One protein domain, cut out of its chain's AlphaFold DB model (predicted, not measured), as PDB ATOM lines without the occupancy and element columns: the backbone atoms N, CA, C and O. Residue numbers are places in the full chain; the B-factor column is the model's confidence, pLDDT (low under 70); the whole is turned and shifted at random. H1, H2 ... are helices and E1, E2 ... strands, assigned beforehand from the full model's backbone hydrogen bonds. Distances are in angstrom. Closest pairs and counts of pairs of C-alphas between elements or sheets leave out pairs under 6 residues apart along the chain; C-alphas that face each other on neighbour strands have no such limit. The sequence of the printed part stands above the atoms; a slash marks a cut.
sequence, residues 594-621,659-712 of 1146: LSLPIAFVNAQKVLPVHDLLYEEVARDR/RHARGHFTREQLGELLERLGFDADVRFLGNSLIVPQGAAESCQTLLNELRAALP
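What this domain is: This is residues 594 to 621 and 659 to 712 of the 1146 residues of the protein "Hypothetical protein" of Symbiodinium sp. KB8 (UniProt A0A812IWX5). A small sheet has the long helix H3 along one face, with H2 packed by E2, crosswise to H3; residues 594 to 599 stick out. The 82 residues include, in order, H1, E1, H2, E2, E3, H3: mixed class, antiparallel sheet E1 E3 E2. The whole is only just compact, close to loose: radius of gyration of the C-alphas 13.9 A, spans 43 by 30 by 20 A.

Where its parts are: Find H1, residues 596 to 601, from C-alpha 596 at (19.821, 38.182, 10.214), then E1, 604 to 608. Next come H2, 667 to 676; E2, 684 to 686; E3, 689 to 693; and H3, 694 to 709, 22.8 A, ending at (-1.018, 56.218, 36.625).

How they stand to each other: See E3 antiparallel to E1, N 605 and O 692 2.8 A apart, and to E2, its hairpin partner, N 691 and O 684 2.7 A. H3's height over the sheet is 9.6 A; its closest C-alpha pair with E1 is Gln 604 and Gln 694, 4.6 A. H2 and H3 are close but not clearly touching, C-alphas of Leu 674 and Leu 703 7.6 A apart, about perpendicular at 77 degrees. O i to N i+4 pairs are within hydrogen-bond range throughout H1 and H2, and 10 of 12 in H3.

The domain as a whole: Residues 622 to 658 are cut out, C-alphas 621 and 659 14.0 A apart. H1 has mean pLDDT 44.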
ATOM      1  N   LEU A 594      21.332  33.127   7.914       34.41
ATOM      2  CA  LEU A 594      21.084  32.653   9.285       34.41
ATOM      3  C   LEU A 594      21.531  33.644  10.378       34.41
ATOM      4  O   LEU A 594      21.142  33.486  11.532       34.41
ATOM      5  N   SER A 595      22.293  34.686  10.030       31.27
ATOM      6  CA  SER A 595      22.742  35.743  10.955       31.27
ATOM      7  C   SER A 595      21.739  36.896  11.140       31.27
ATOM      8  O   SER A 595      21.811  37.614  12.135       31.27
ATOM      9  N   LEU A 596      20.780  37.065  10.224       39.47
ATOM     10  CA  LEU A 596      19.821  38.182  10.214       39.47
ATOM     11  C   LEU A 596      18.667  38.078  11.242       39.47
ATOM     12  O   LEU A 596      18.339  39.100  11.847       39.47
ATOM     13  N   PRO A 597      18.088  36.898  11.556       41.38
ATOM     14  CA  PRO A 597      16.995  36.813  12.535       41.38
ATOM     15  C   PRO A 597      17.429  37.158  13.968       41.38
ATOM     16  O   PRO A 597      16.626  37.635  14.765       41.38
ATOM     17  N   ILE A 598      18.709  36.950  14.301       39.81
ATOM     18  CA  ILE A 598      19.259  37.240  15.635       39.81
ATOM     19  C   ILE A 598      19.454  38.753  15.829       39.81
ATOM     20  O   ILE A 598      19.254  39.257  16.932       39.81
ATOM     21  N   ALA A 599      19.766  39.499  14.764       45.31
ATOM     22  CA  ALA A 599      19.814  40.961  14.807       45.31
ATOM     23  C   ALA A 599      18.407  41.582  14.915       45.31
ATOM     24  O   ALA A 599      18.224  42.548  15.650       45.31
ATOM     25  N   PHE A 600      17.403  40.980  14.265       47.88
ATOM     26  CA  PHE A 600      16.016  41.462  14.283       47.88
ATOM     27  C   PHE A 600      15.347  41.322  15.665       47.88
ATOM     28  O   PHE A 600      14.637  42.221  16.109       47.88
ATOM     29  N   VAL A 601      15.634  40.239  16.401       52.56
ATOM     30  CA  VAL A 601      15.157  40.064  17.790       52.56
ATOM     31  C   VAL A 601      15.865  41.020  18.766       52.56
ATOM     32  O   VAL A 601      15.270  41.421  19.760       52.56
ATOM     33  N   ASN A 602      17.093  41.456  18.461       52.91
ATOM     34  CA  ASN A 602      17.828  42.447  19.259       52.91
ATOM     35  C   ASN A 602      17.403  43.906  18.995       52.91
ATOM     36  O   ASN A 602      17.933  44.804  19.645       52.91
ATOM     37  N   ALA A 603      16.485  44.157  18.055       73.25
ATOM     38  CA  ALA A 603      15.988  45.495  17.721       73.25
ATOM     39  C   ALA A 603      14.580  45.783  18.275       73.25
ATOM     40  O   ALA A 603      14.041  46.868  18.049       73.25
ATOM     41  N   GLN A 604      13.967  44.841  18.997       81.62
ATOM     42  CA  GLN A 604      12.608  44.965  19.525       81.62
ATOM     43  C   GLN A 604      12.582  44.711  21.032       81.62
ATOM     44  O   GLN A 604      13.237  43.805  21.545       81.62
ATOM     45  N   LYS A 605      11.785  45.496  21.759       87.75
ATOM     46  CA  LYS A 605      11.543  45.311  23.190       87.75
ATOM     47  C   LYS A 605      10.116  44.829  23.407       87.75
ATOM     48  O   LYS A 605       9.171  45.349  22.820       87.75
ATOM     49  N   VAL A 606       9.970  43.851  24.292       87.56
ATOM     50  CA  VAL A 606       8.671  43.332  24.724       87.56
ATOM     51  C   VAL A 606       8.282  44.032  26.023       87.56
ATOM     52  O   VAL A 606       8.961  43.883  27.039       87.56
ATOM     53  N   LEU A 607       7.203  44.809  25.996       88.44
ATOM     54  CA  LEU A 607       6.658  45.514  27.151       88.44
ATOM     55  C   LEU A 607       5.406  44.782  27.657       88.44
ATOM     56  O   LEU A 607       4.506  44.492  26.868       88.44
ATOM     57  N   PRO A 608       5.306  44.445  28.951       87.25
ATOM     58  CA  PRO A 608       4.104  43.815  29.483       87.25
ATOM     59  C   PRO A 608       2.946  44.821  29.496       87.25
ATOM     60  O   PRO A 608       3.111  45.950  29.958       87.25
ATOM     61  N   VAL A 609       1.771  44.394  29.026       86.25
ATOM     62  CA  VAL A 609       0.520  45.185  29.039       86.25
ATOM     63  C   VAL A 609      -0.673  44.374  29.561       86.25
ATOM     64  O   VAL A 609      -1.821  44.761  29.391       86.25
ATOM     65  N   HIS A 610      -0.420  43.236  30.213       79.56
ATOM     66  CA  HIS A 610      -1.448  42.345  30.770       79.56
ATOM     67  C   HIS A 610      -2.357  43.013  31.811       79.56
ATOM     68  O   HIS A 610      -3.483  42.580  32.017       79.56
ATOM     69  N   ASP A 611      -1.860  44.050  32.479       73.25
ATOM     70  CA  ASP A 611      -2.596  44.869  33.435       73.25
ATOM     71  C   ASP A 611      -3.438  45.963  32.764       73.25
ATOM     72  O   ASP A 611      -4.296  46.555  33.404       73.25
ATOM     73  N   LEU A 612      -3.213  46.218  31.474       76.44
ATOM     74  CA  LEU A 612      -3.967  47.171  30.664       76.44
ATOM     75  C   LEU A 612      -4.932  46.479  29.701       76.44
ATOM     76  O   LEU A 612      -5.935  47.081  29.335       76.44
ATOM     77  N   LEU A 613      -4.679  45.224  29.321       74.31
ATOM     78  CA  LEU A 613      -5.502  44.496  28.360       74.31
ATOM     79  C   LEU A 613      -6.654  43.712  28.996       74.31
ATOM     80  O   LEU A 613      -6.440  42.836  29.836       74.31
ATOM     81  N   TYR A 614      -7.878  44.027  28.580       64.62
ATOM     82  CA  TYR A 614      -9.031  43.164  28.762       64.62
ATOM     83  C   TYR A 614      -8.741  41.875  27.994       64.62
ATOM     84  O   TYR A 614      -8.518  41.897  26.779       64.62
ATOM     85  N   GLU A 615      -8.693  40.743  28.691       53.91
ATOM     86  CA  GLU A 615      -8.823  39.475  27.993       53.91
ATOM     87  C   GLU A 615     -10.267  39.432  27.507       53.91
ATOM     88  O   GLU A 615     -11.176  39.295  28.322       53.91
ATOM     89  N   GLU A 616     -10.487  39.593  26.198       40.81
ATOM     90  CA  GLU A 616     -11.748  39.186  25.591       40.81
ATOM     91  C   GLU A 616     -11.964  37.722  25.962       40.81
ATOM     92  O   GLU A 616     -11.407  36.792  25.373       40.81
ATOM     93  N   VAL A 617     -12.773  37.521  26.993       38.03
ATOM     94  CA  VAL A 617     -13.485  36.283  27.218       38.03
ATOM     95  C   VAL A 617     -14.502  36.246  26.085       38.03
ATOM     96  O   VAL A 617     -15.657  36.631  26.250       38.03
ATOM     97  N   ALA A 618     -14.057  35.832  24.894       30.42
ATOM     98  CA  ALA A 618     -14.965  35.276  23.909       30.42
ATOM     99  C   ALA A 618     -15.873  34.301  24.671       30.42
ATOM    100  O   ALA A 618     -15.374  33.541  25.509       30.42
ATOM    101  N   ARG A 619     -17.186  34.388  24.424       30.84
ATOM    102  CA  ARG A 619     -18.280  33.624  25.062       30.84
ATOM    103  C   ARG A 619     -17.972  32.137  25.338       30.84
ATOM    104  O   ARG A 619     -18.613  31.543  26.193       30.84
ATOM    105  N   ASP A 620     -16.968  31.565  24.687       30.12
ATOM    106  CA  ASP A 620     -16.498  30.190  24.837       30.12
ATOM    107  C   ASP A 620     -15.652  29.911  26.102       30.12
ATOM    108  O   ASP A 620     -15.510  28.758  26.501       30.12
ATOM    109  N   ARG A 621     -15.113  30.927  26.796       30.55
ATOM    110  CA  ARG A 621     -14.146  30.707  27.896       30.55
ATOM    111  C   ARG A 621     -14.733  30.352  29.263       30.55
ATOM    112  O   ARG A 621     -13.995  29.842  30.105       30.55
ATOM    113  N   ARG A 659      -8.278  36.650  39.356       34.97
ATOM    114  CA  ARG A 659      -7.092  36.461  38.505       34.97
ATOM    115  C   ARG A 659      -7.246  36.719  37.004       34.97
ATOM    116  O   ARG A 659      -6.206  36.769  36.359       34.97
ATOM    117  N   HIS A 660      -8.437  36.942  36.435       40.34
ATOM    118  CA  HIS A 660      -8.568  36.898  34.959       40.34
ATOM    119  C   HIS A 660      -9.201  38.093  34.226       40.34
ATOM    120  O   HIS A 660      -9.425  38.001  33.029       40.34
ATOM    121  N   ALA A 661      -9.406  39.252  34.854       47.88
ATOM    122  CA  ALA A 661      -9.751  40.463  34.094       47.88
ATOM    123  C   ALA A 661      -9.192  41.703  34.790       47.88
ATOM    124  O   ALA A 661      -9.882  42.330  35.589       47.88
ATOM    125  N   ARG A 662      -7.910  42.004  34.559       53.09
ATOM    126  CA  ARG A 662      -7.267  43.203  35.122       53.09
ATOM    127  C   ARG A 662      -7.163  44.369  34.153       53.09
ATOM    128  O   ARG A 662      -6.915  45.469  34.619       53.09
ATOM    129  N   GLY A 663      -7.318  44.156  32.851       58.16
ATOM    130  CA  GLY A 663      -7.113  45.244  31.910       58.16
ATOM    131  C   GLY A 663      -8.368  46.010  31.526       58.16
ATOM    132  O   GLY A 663      -9.490  45.513  31.602       58.16
ATOM    133  N   HIS A 664      -8.125  47.246  31.109       67.62
ATOM    134  CA  HIS A 664      -9.106  48.287  30.831       67.62
ATOM    135  C   HIS A 664      -9.368  48.489  29.330       67.62
ATOM    136  O   HIS A 664     -10.291  49.214  28.974       67.62
ATOM    137  N   PHE A 665      -8.567  47.871  28.457       73.19
ATOM    138  CA  PHE A 665      -8.580  48.098  27.011       73.19
ATOM    139  C   PHE A 665      -8.559  46.776  26.243       73.19
ATOM    140  O   PHE A 665      -7.783  45.888  26.578       73.19
ATOM    141  N   THR A 666      -9.322  46.630  25.163       77.62
ATOM    142  CA  THR A 666      -9.019  45.574  24.181       77.62
ATOM    143  C   THR A 666      -7.668  45.859  23.507       77.62
ATOM    144  O   THR A 666      -7.115  46.957  23.613       77.62
ATOM    145  N   ARG A 667      -7.101  44.874  22.798       79.00
ATOM    146  CA  ARG A 667      -5.833  45.074  22.067       79.00
ATOM    147  C   ARG A 667      -5.940  46.195  21.036       79.00
ATOM    148  O   ARG A 667      -5.046  47.026  20.950       79.00
ATOM    149  N   GLU A 668      -7.040  46.223  20.297       76.69
ATOM    150  CA  GLU A 668      -7.330  47.265  19.312       76.69
ATOM    151  C   GLU A 668      -7.436  48.640  19.977       76.69
ATOM    152  O   GLU A 668      -6.727  49.561  19.590       76.69
ATOM    153  N   GLN A 669      -8.187  48.744  21.079       74.25
ATOM    154  CA  GLN A 669      -8.334  49.994  21.829       74.25
ATOM    155  C   GLN A 669      -7.011  50.519  22.389       74.25
ATOM    156  O   GLN A 669      -6.764  51.724  22.353       74.25
ATOM    157  N   LEU A 670      -6.157  49.639  22.923       81.69
ATOM    158  CA  LEU A 670      -4.845  50.050  23.420       81.69
ATOM    159  C   LEU A 670      -3.924  50.471  22.265       81.69
ATOM    160  O   LEU A 670      -3.168  51.422  22.427       81.69
ATOM    161  N   GLY A 671      -4.008  49.803  21.110       79.44
ATOM    162  CA  GLY A 671      -3.293  50.194  19.891       79.44
ATOM    163  C   GLY A 671      -3.688  51.593  19.412       79.44
ATOM    164  O   GLY A 671      -2.829  52.469  19.339       79.44
ATOM    165  N   GLU A 672      -4.985  51.830  19.199       77.00
ATOM    166  CA  GLU A 672      -5.527  53.138  18.793       77.00
ATOM    167  C   GLU A 672      -5.172  54.253  19.785       77.00
ATOM    168  O   GLU A 672      -4.893  55.391  19.404       77.00
ATOM    169  N   LEU A 673      -5.209  53.948  21.087       74.56
ATOM    170  CA  LEU A 673      -4.877  54.913  22.128       74.56
ATOM    171  C   LEU A 673      -3.398  55.295  22.091       74.56
ATOM    172  O   LEU A 673      -3.078  56.474  22.233       74.56
ATOM    173  N   LEU A 674      -2.501  54.328  21.895       79.81
ATOM    174  CA  LEU A 674      -1.070  54.602  21.778       79.81
ATOM    175  C   LEU A 674      -0.773  55.468  20.546       79.81
ATOM    176  O   LEU A 674      -0.098  56.486  20.687       79.81
ATOM    177  N   GLU A 675      -1.347  55.133  19.391       78.56
ATOM    178  CA  GLU A 675      -1.218  55.919  18.156       78.56
ATOM    179  C   GLU A 675      -1.683  57.372  18.369       78.56
ATOM    180  O   GLU A 675      -0.954  58.326  18.097       78.56
ATOM    181  N   ARG A 676      -2.853  57.564  18.995       65.88
ATOM    182  CA  ARG A 676      -3.414  58.898  19.294       65.88
ATOM    183  C   ARG A 676      -2.626  59.700  20.319       65.88
ATOM    184  O   ARG A 676      -2.658  60.929  20.286       65.88
ATOM    185  N   LEU A 677      -1.922  59.033  21.229       69.94
ATOM    186  CA  LEU A 677      -0.988  59.682  22.150       69.94
ATOM    187  C   LEU A 677       0.320  60.106  21.454       69.94
ATOM    188  O   LEU A 677       1.227  60.600  22.127       69.94
ATOM    189  N   GLY A 678       0.399  59.966  20.124       73.50
ATOM    190  CA  GLY A 678       1.534  60.353  19.292       73.50
ATOM    191  C   GLY A 678       2.605  59.270  19.202       73.50
ATOM    192  O   GLY A 678       3.762  59.586  18.926       73.50
ATOM    193  N   PHE A 679       2.263  58.012  19.493       79.88
ATOM    194  CA  PHE A 679       3.189  56.896  19.347       79.88
ATOM    195  C   PHE A 679       3.114  56.328  17.925       79.88
ATOM    196  O   PHE A 679       2.366  55.395  17.661       79.88
ATOM    197  N   ASP A 680       3.910  56.903  17.026       76.00
ATOM    198  CA  ASP A 680       3.919  56.624  15.577       76.00
ATOM    199  C   ASP A 680       4.790  55.412  15.172       76.00
ATOM    200  O   ASP A 680       5.294  55.314  14.059       76.00
ATOM    201  N   ALA A 681       5.067  54.493  16.102       77.12
ATOM    202  CA  ALA A 681       5.899  53.320  15.820       77.12
ATOM    203  C   ALA A 681       5.035  52.070  15.589       77.12
ATOM    204  O   ALA A 681       3.985  51.928  16.207       77.12
ATOM    205  N   ASP A 682       5.506  51.124  14.763       80.31
ATOM    206  CA  ASP A 682       4.831  49.835  14.517       80.31
ATOM    207  C   ASP A 682       4.699  49.031  15.827       80.31
ATOM    208  O   ASP A 682       5.640  48.385  16.306       80.31
ATOM    209  N   VAL A 683       3.519  49.122  16.442       80.50
ATOM    210  CA  VAL A 683       3.149  48.425  17.670       80.50
ATOM    211  C   VAL A 683       2.489  47.099  17.315       80.50
ATOM    212  O   VAL A 683       1.438  47.055  16.676       80.50
ATOM    213  N   ARG A 684       3.037  45.988  17.816       85.44
ATOM    214  CA  ARG A 684       2.438  44.658  17.621       85.44
ATOM    215  C   ARG A 684       2.108  44.001  18.948       85.44
ATOM    216  O   ARG A 684       2.894  44.034  19.884       85.44
ATOM    217  N   PHE A 685       0.968  43.328  19.030       83.56
ATOM    218  CA  PHE A 685       0.621  42.528  20.206       83.56
ATOM    219  C   PHE A 685       1.132  41.092  20.064       83.56
ATOM    220  O   PHE A 685       0.843  40.419  19.073       83.56
ATOM    221  N   LEU A 686       1.823  40.597  21.091       81.19
ATOM    222  CA  LEU A 686       2.158  39.185  21.275       81.19
ATOM    223  C   LEU A 686       1.566  38.713  22.604       81.19
ATOM    224  O   LEU A 686       2.149  38.901  23.671       81.19
ATOM    225  N   GLY A 687       0.370  38.127  22.549       83.19
ATOM    226  CA  GLY A 687      -0.367  37.752  23.755       83.19
ATOM    227  C   GLY A 687      -0.732  38.979  24.596       83.19
ATOM    228  O   GLY A 687      -1.418  39.880  24.115       83.19
ATOM    229  N   ASN A 688      -0.265  39.010  25.845       80.88
ATOM    230  CA  ASN A 688      -0.495  40.114  26.788       80.88
ATOM    231  C   ASN A 688       0.712  41.065  26.887       80.88
ATOM    232  O   ASN A 688       0.926  41.741  27.899       80.88
ATOM    233  N   SER A 689       1.515  41.089  25.828       87.81
ATOM    234  CA  SER A 689       2.691  41.930  25.692       87.81
ATOM    235  C   SER A 689       2.630  42.737  24.402       87.81
ATOM    236  O   SER A 689       2.094  42.290  23.387       87.81
ATOM    237  N   LEU A 690       3.217  43.922  24.463       88.88
ATOM    238  CA  LEU A 690       3.414  44.834  23.357       88.88
ATOM    239  C   LEU A 690       4.844  44.671  22.838       88.88
ATOM    240  O   LEU A 690       5.793  44.751  23.614       88.88
ATOM    241  N   ILE A 691       5.011  44.428  21.548       88.00
ATOM    242  CA  ILE A 691       6.298  44.442  20.862       88.00
ATOM    243  C   ILE A 691       6.446  45.822  20.235       88.00
ATOM    244  O   ILE A 691       5.607  46.223  19.427       88.00
ATOM    245  N   VAL A 692       7.510  46.524  20.616       89.88
ATOM    246  CA  VAL A 692       7.840  47.858  20.109       89.88
ATOM    247  C   VAL A 692       9.303  47.922  19.674       89.88
ATOM    248  O   VAL A 692      10.141  47.232  20.269       89.88
ATOM    249  N   PRO A 693       9.655  48.746  18.671       88.94
ATOM    250  CA  PRO A 693      11.047  48.981  18.302       88.94
ATOM    251  C   PRO A 693      11.867  49.444  19.511       88.94
ATOM    252  O   PRO A 693      11.403  50.248  20.320       88.94
ATOM    253  N   GLN A 694      13.098  48.954  19.651       85.75
ATOM    254  CA  GLN A 694      13.930  49.218  20.827       85.75
ATOM    255  C   GLN A 694      14.206  50.715  21.030       85.75
ATOM    256  O   GLN A 694      14.211  51.168  22.174       85.75
ATOM    257  N   GLY A 695      14.340  51.487  19.944       84.88
ATOM    258  CA  GLY A 695      14.473  52.949  19.990       84.88
ATOM    259  C   GLY A 695      13.216  53.687  20.475       84.88
ATOM    260  O   GLY A 695      13.325  54.778  21.022       84.88
ATOM    261  N   ALA A 696      12.035  53.075  20.352       85.62
ATOM    262  CA  ALA A 696      10.757  53.644  20.788       85.62
ATOM    263  C   ALA A 696      10.290  53.091  22.149       85.62
ATOM    264  O   ALA A 696       9.291  53.540  22.713       85.62
ATOM    265  N   ALA A 697      10.996  52.103  22.701       87.69
ATOM    266  CA  ALA A 697      10.499  51.344  23.837       87.69
ATOM    267  C   ALA A 697      10.476  52.130  25.155       87.69
ATOM    268  O   ALA A 697       9.638  51.855  26.011       87.69
ATOM    269  N   GLU A 698      11.374  53.099  25.334       87.44
ATOM    270  CA  GLU A 698      11.363  53.990  26.500       87.44
ATOM    271  C   GLU A 698      10.181  54.966  26.447       87.44
ATOM    272  O   GLU A 698       9.449  55.095  27.431       87.44
ATOM    273  N   SER A 699       9.921  55.559  25.279       84.00
ATOM    274  CA  SER A 699       8.750  56.407  25.038       84.00
ATOM    275  C   SER A 699       7.448  55.626  25.228       84.00
ATOM    276  O   SER A 699       6.562  56.076  25.955       84.00
ATOM    277  N   CYS A 700       7.354  54.410  24.677       85.06
ATOM    278  CA  CYS A 700       6.189  53.549  24.872       85.06
ATOM    279  C   CYS A 700       6.001  53.170  26.343       85.06
ATOM    280  O   CYS A 700       4.891  53.237  26.858       85.06
ATOM    281  N   GLN A 701       7.071  52.782  27.043       89.31
ATOM    282  CA  GLN A 701       6.997  52.439  28.463       89.31
ATOM    283  C   GLN A 701       6.576  53.644  29.313       89.31
ATOM    284  O   GLN A 701       5.818  53.470  30.265       89.31
ATOM    285  N   THR A 702       7.035  54.847  28.963       85.25
ATOM    286  CA  THR A 702       6.622  56.099  29.608       85.25
ATOM    287  C   THR A 702       5.129  56.335  29.405       85.25
ATOM    288  O   THR A 702       4.418  56.488  30.394       85.25
ATOM    289  N   LEU A 703       4.624  56.227  28.172       82.19
ATOM    290  CA  LEU A 703       3.190  56.339  27.881       82.19
ATOM    291  C   LEU A 703       2.361  55.270  28.601       82.19
ATOM    292  O   LEU A 703       1.341  55.590  29.199       82.19
ATOM    293  N   LEU A 704       2.807  54.011  28.619       84.56
ATOM    294  CA  LEU A 704       2.130  52.937  29.356       84.56
ATOM    295  C   LEU A 704       2.122  53.198  30.868       84.56
ATOM    296  O   LEU A 704       1.161  52.850  31.547       84.56
ATOM    297  N   ASN A 705       3.171  53.811  31.417       83.69
ATOM    298  CA  ASN A 705       3.215  54.193  32.827       83.69
ATOM    299  C   ASN A 705       2.317  55.400  33.127       83.69
ATOM    300  O   ASN A 705       1.657  55.402  34.163       83.69
ATOM    301  N   GLU A 706       2.248  56.385  32.230       79.12
ATOM    302  CA  GLU A 706       1.286  57.492  32.313       79.12
ATOM    303  C   GLU A 706      -0.153  56.967  32.253       79.12
ATOM    304  O   GLU A 706      -0.974  57.341  33.088       79.12
ATOM    305  N   LEU A 707      -0.428  56.030  31.339       77.12
ATOM    306  CA  LEU A 707      -1.704  55.329  31.217       77.12
ATOM    307  C   LEU A 707      -2.076  54.619  32.518       77.12
ATOM    308  O   LEU A 707      -3.160  54.847  33.043       77.12
ATOM    309  N   ARG A 708      -1.158  53.819  33.081       81.06
ATOM    310  CA  ARG A 708      -1.342  53.137  34.375       81.06
ATOM    311  C   ARG A 708      -1.612  54.107  35.518       81.06
ATOM    312  O   ARG A 708      -2.488  53.855  36.336       81.06
ATOM    313  N   ALA A 709      -0.860  55.204  35.587       75.38
ATOM    314  CA  ALA A 709      -1.018  56.218  36.625       75.38
ATOM    315  C   ALA A 709      -2.352  56.975  36.517       75.38
ATOM    316  O   ALA A 709      -2.827  57.527  37.509       75.38
ATOM    317  N   ALA A 710      -2.947  56.992  35.326       70.00
ATOM    318  CA  ALA A 710      -4.216  57.637  35.033       70.00
ATOM    319  C   ALA A 710      -5.409  56.667  34.970       70.00
ATOM    320  O   ALA A 710      -6.533  57.120  34.739       70.00
ATOM    321  N   LEU A 711      -5.195  55.363  35.194       72.75
ATOM    322  CA  LEU A 711      -6.293  54.411  35.332       72.75
ATOM    323  C   LEU A 711      -7.217  54.830  36.483       72.75
ATOM    324  O   LEU A 711      -6.743  55.365  37.495       72.75
ATOM    325  N   PRO A 712      -8.534  54.584  36.358       67.88
ATOM    326  CA  PRO A 712      -9.479  54.897  37.413       67.88
ATOM    327  C   PRO A 712      -9.045  54.260  38.741       67.88
ATOM    328  O   PRO A 712      -8.664  53.087  38.768       67.88
TER     329      PRO A 712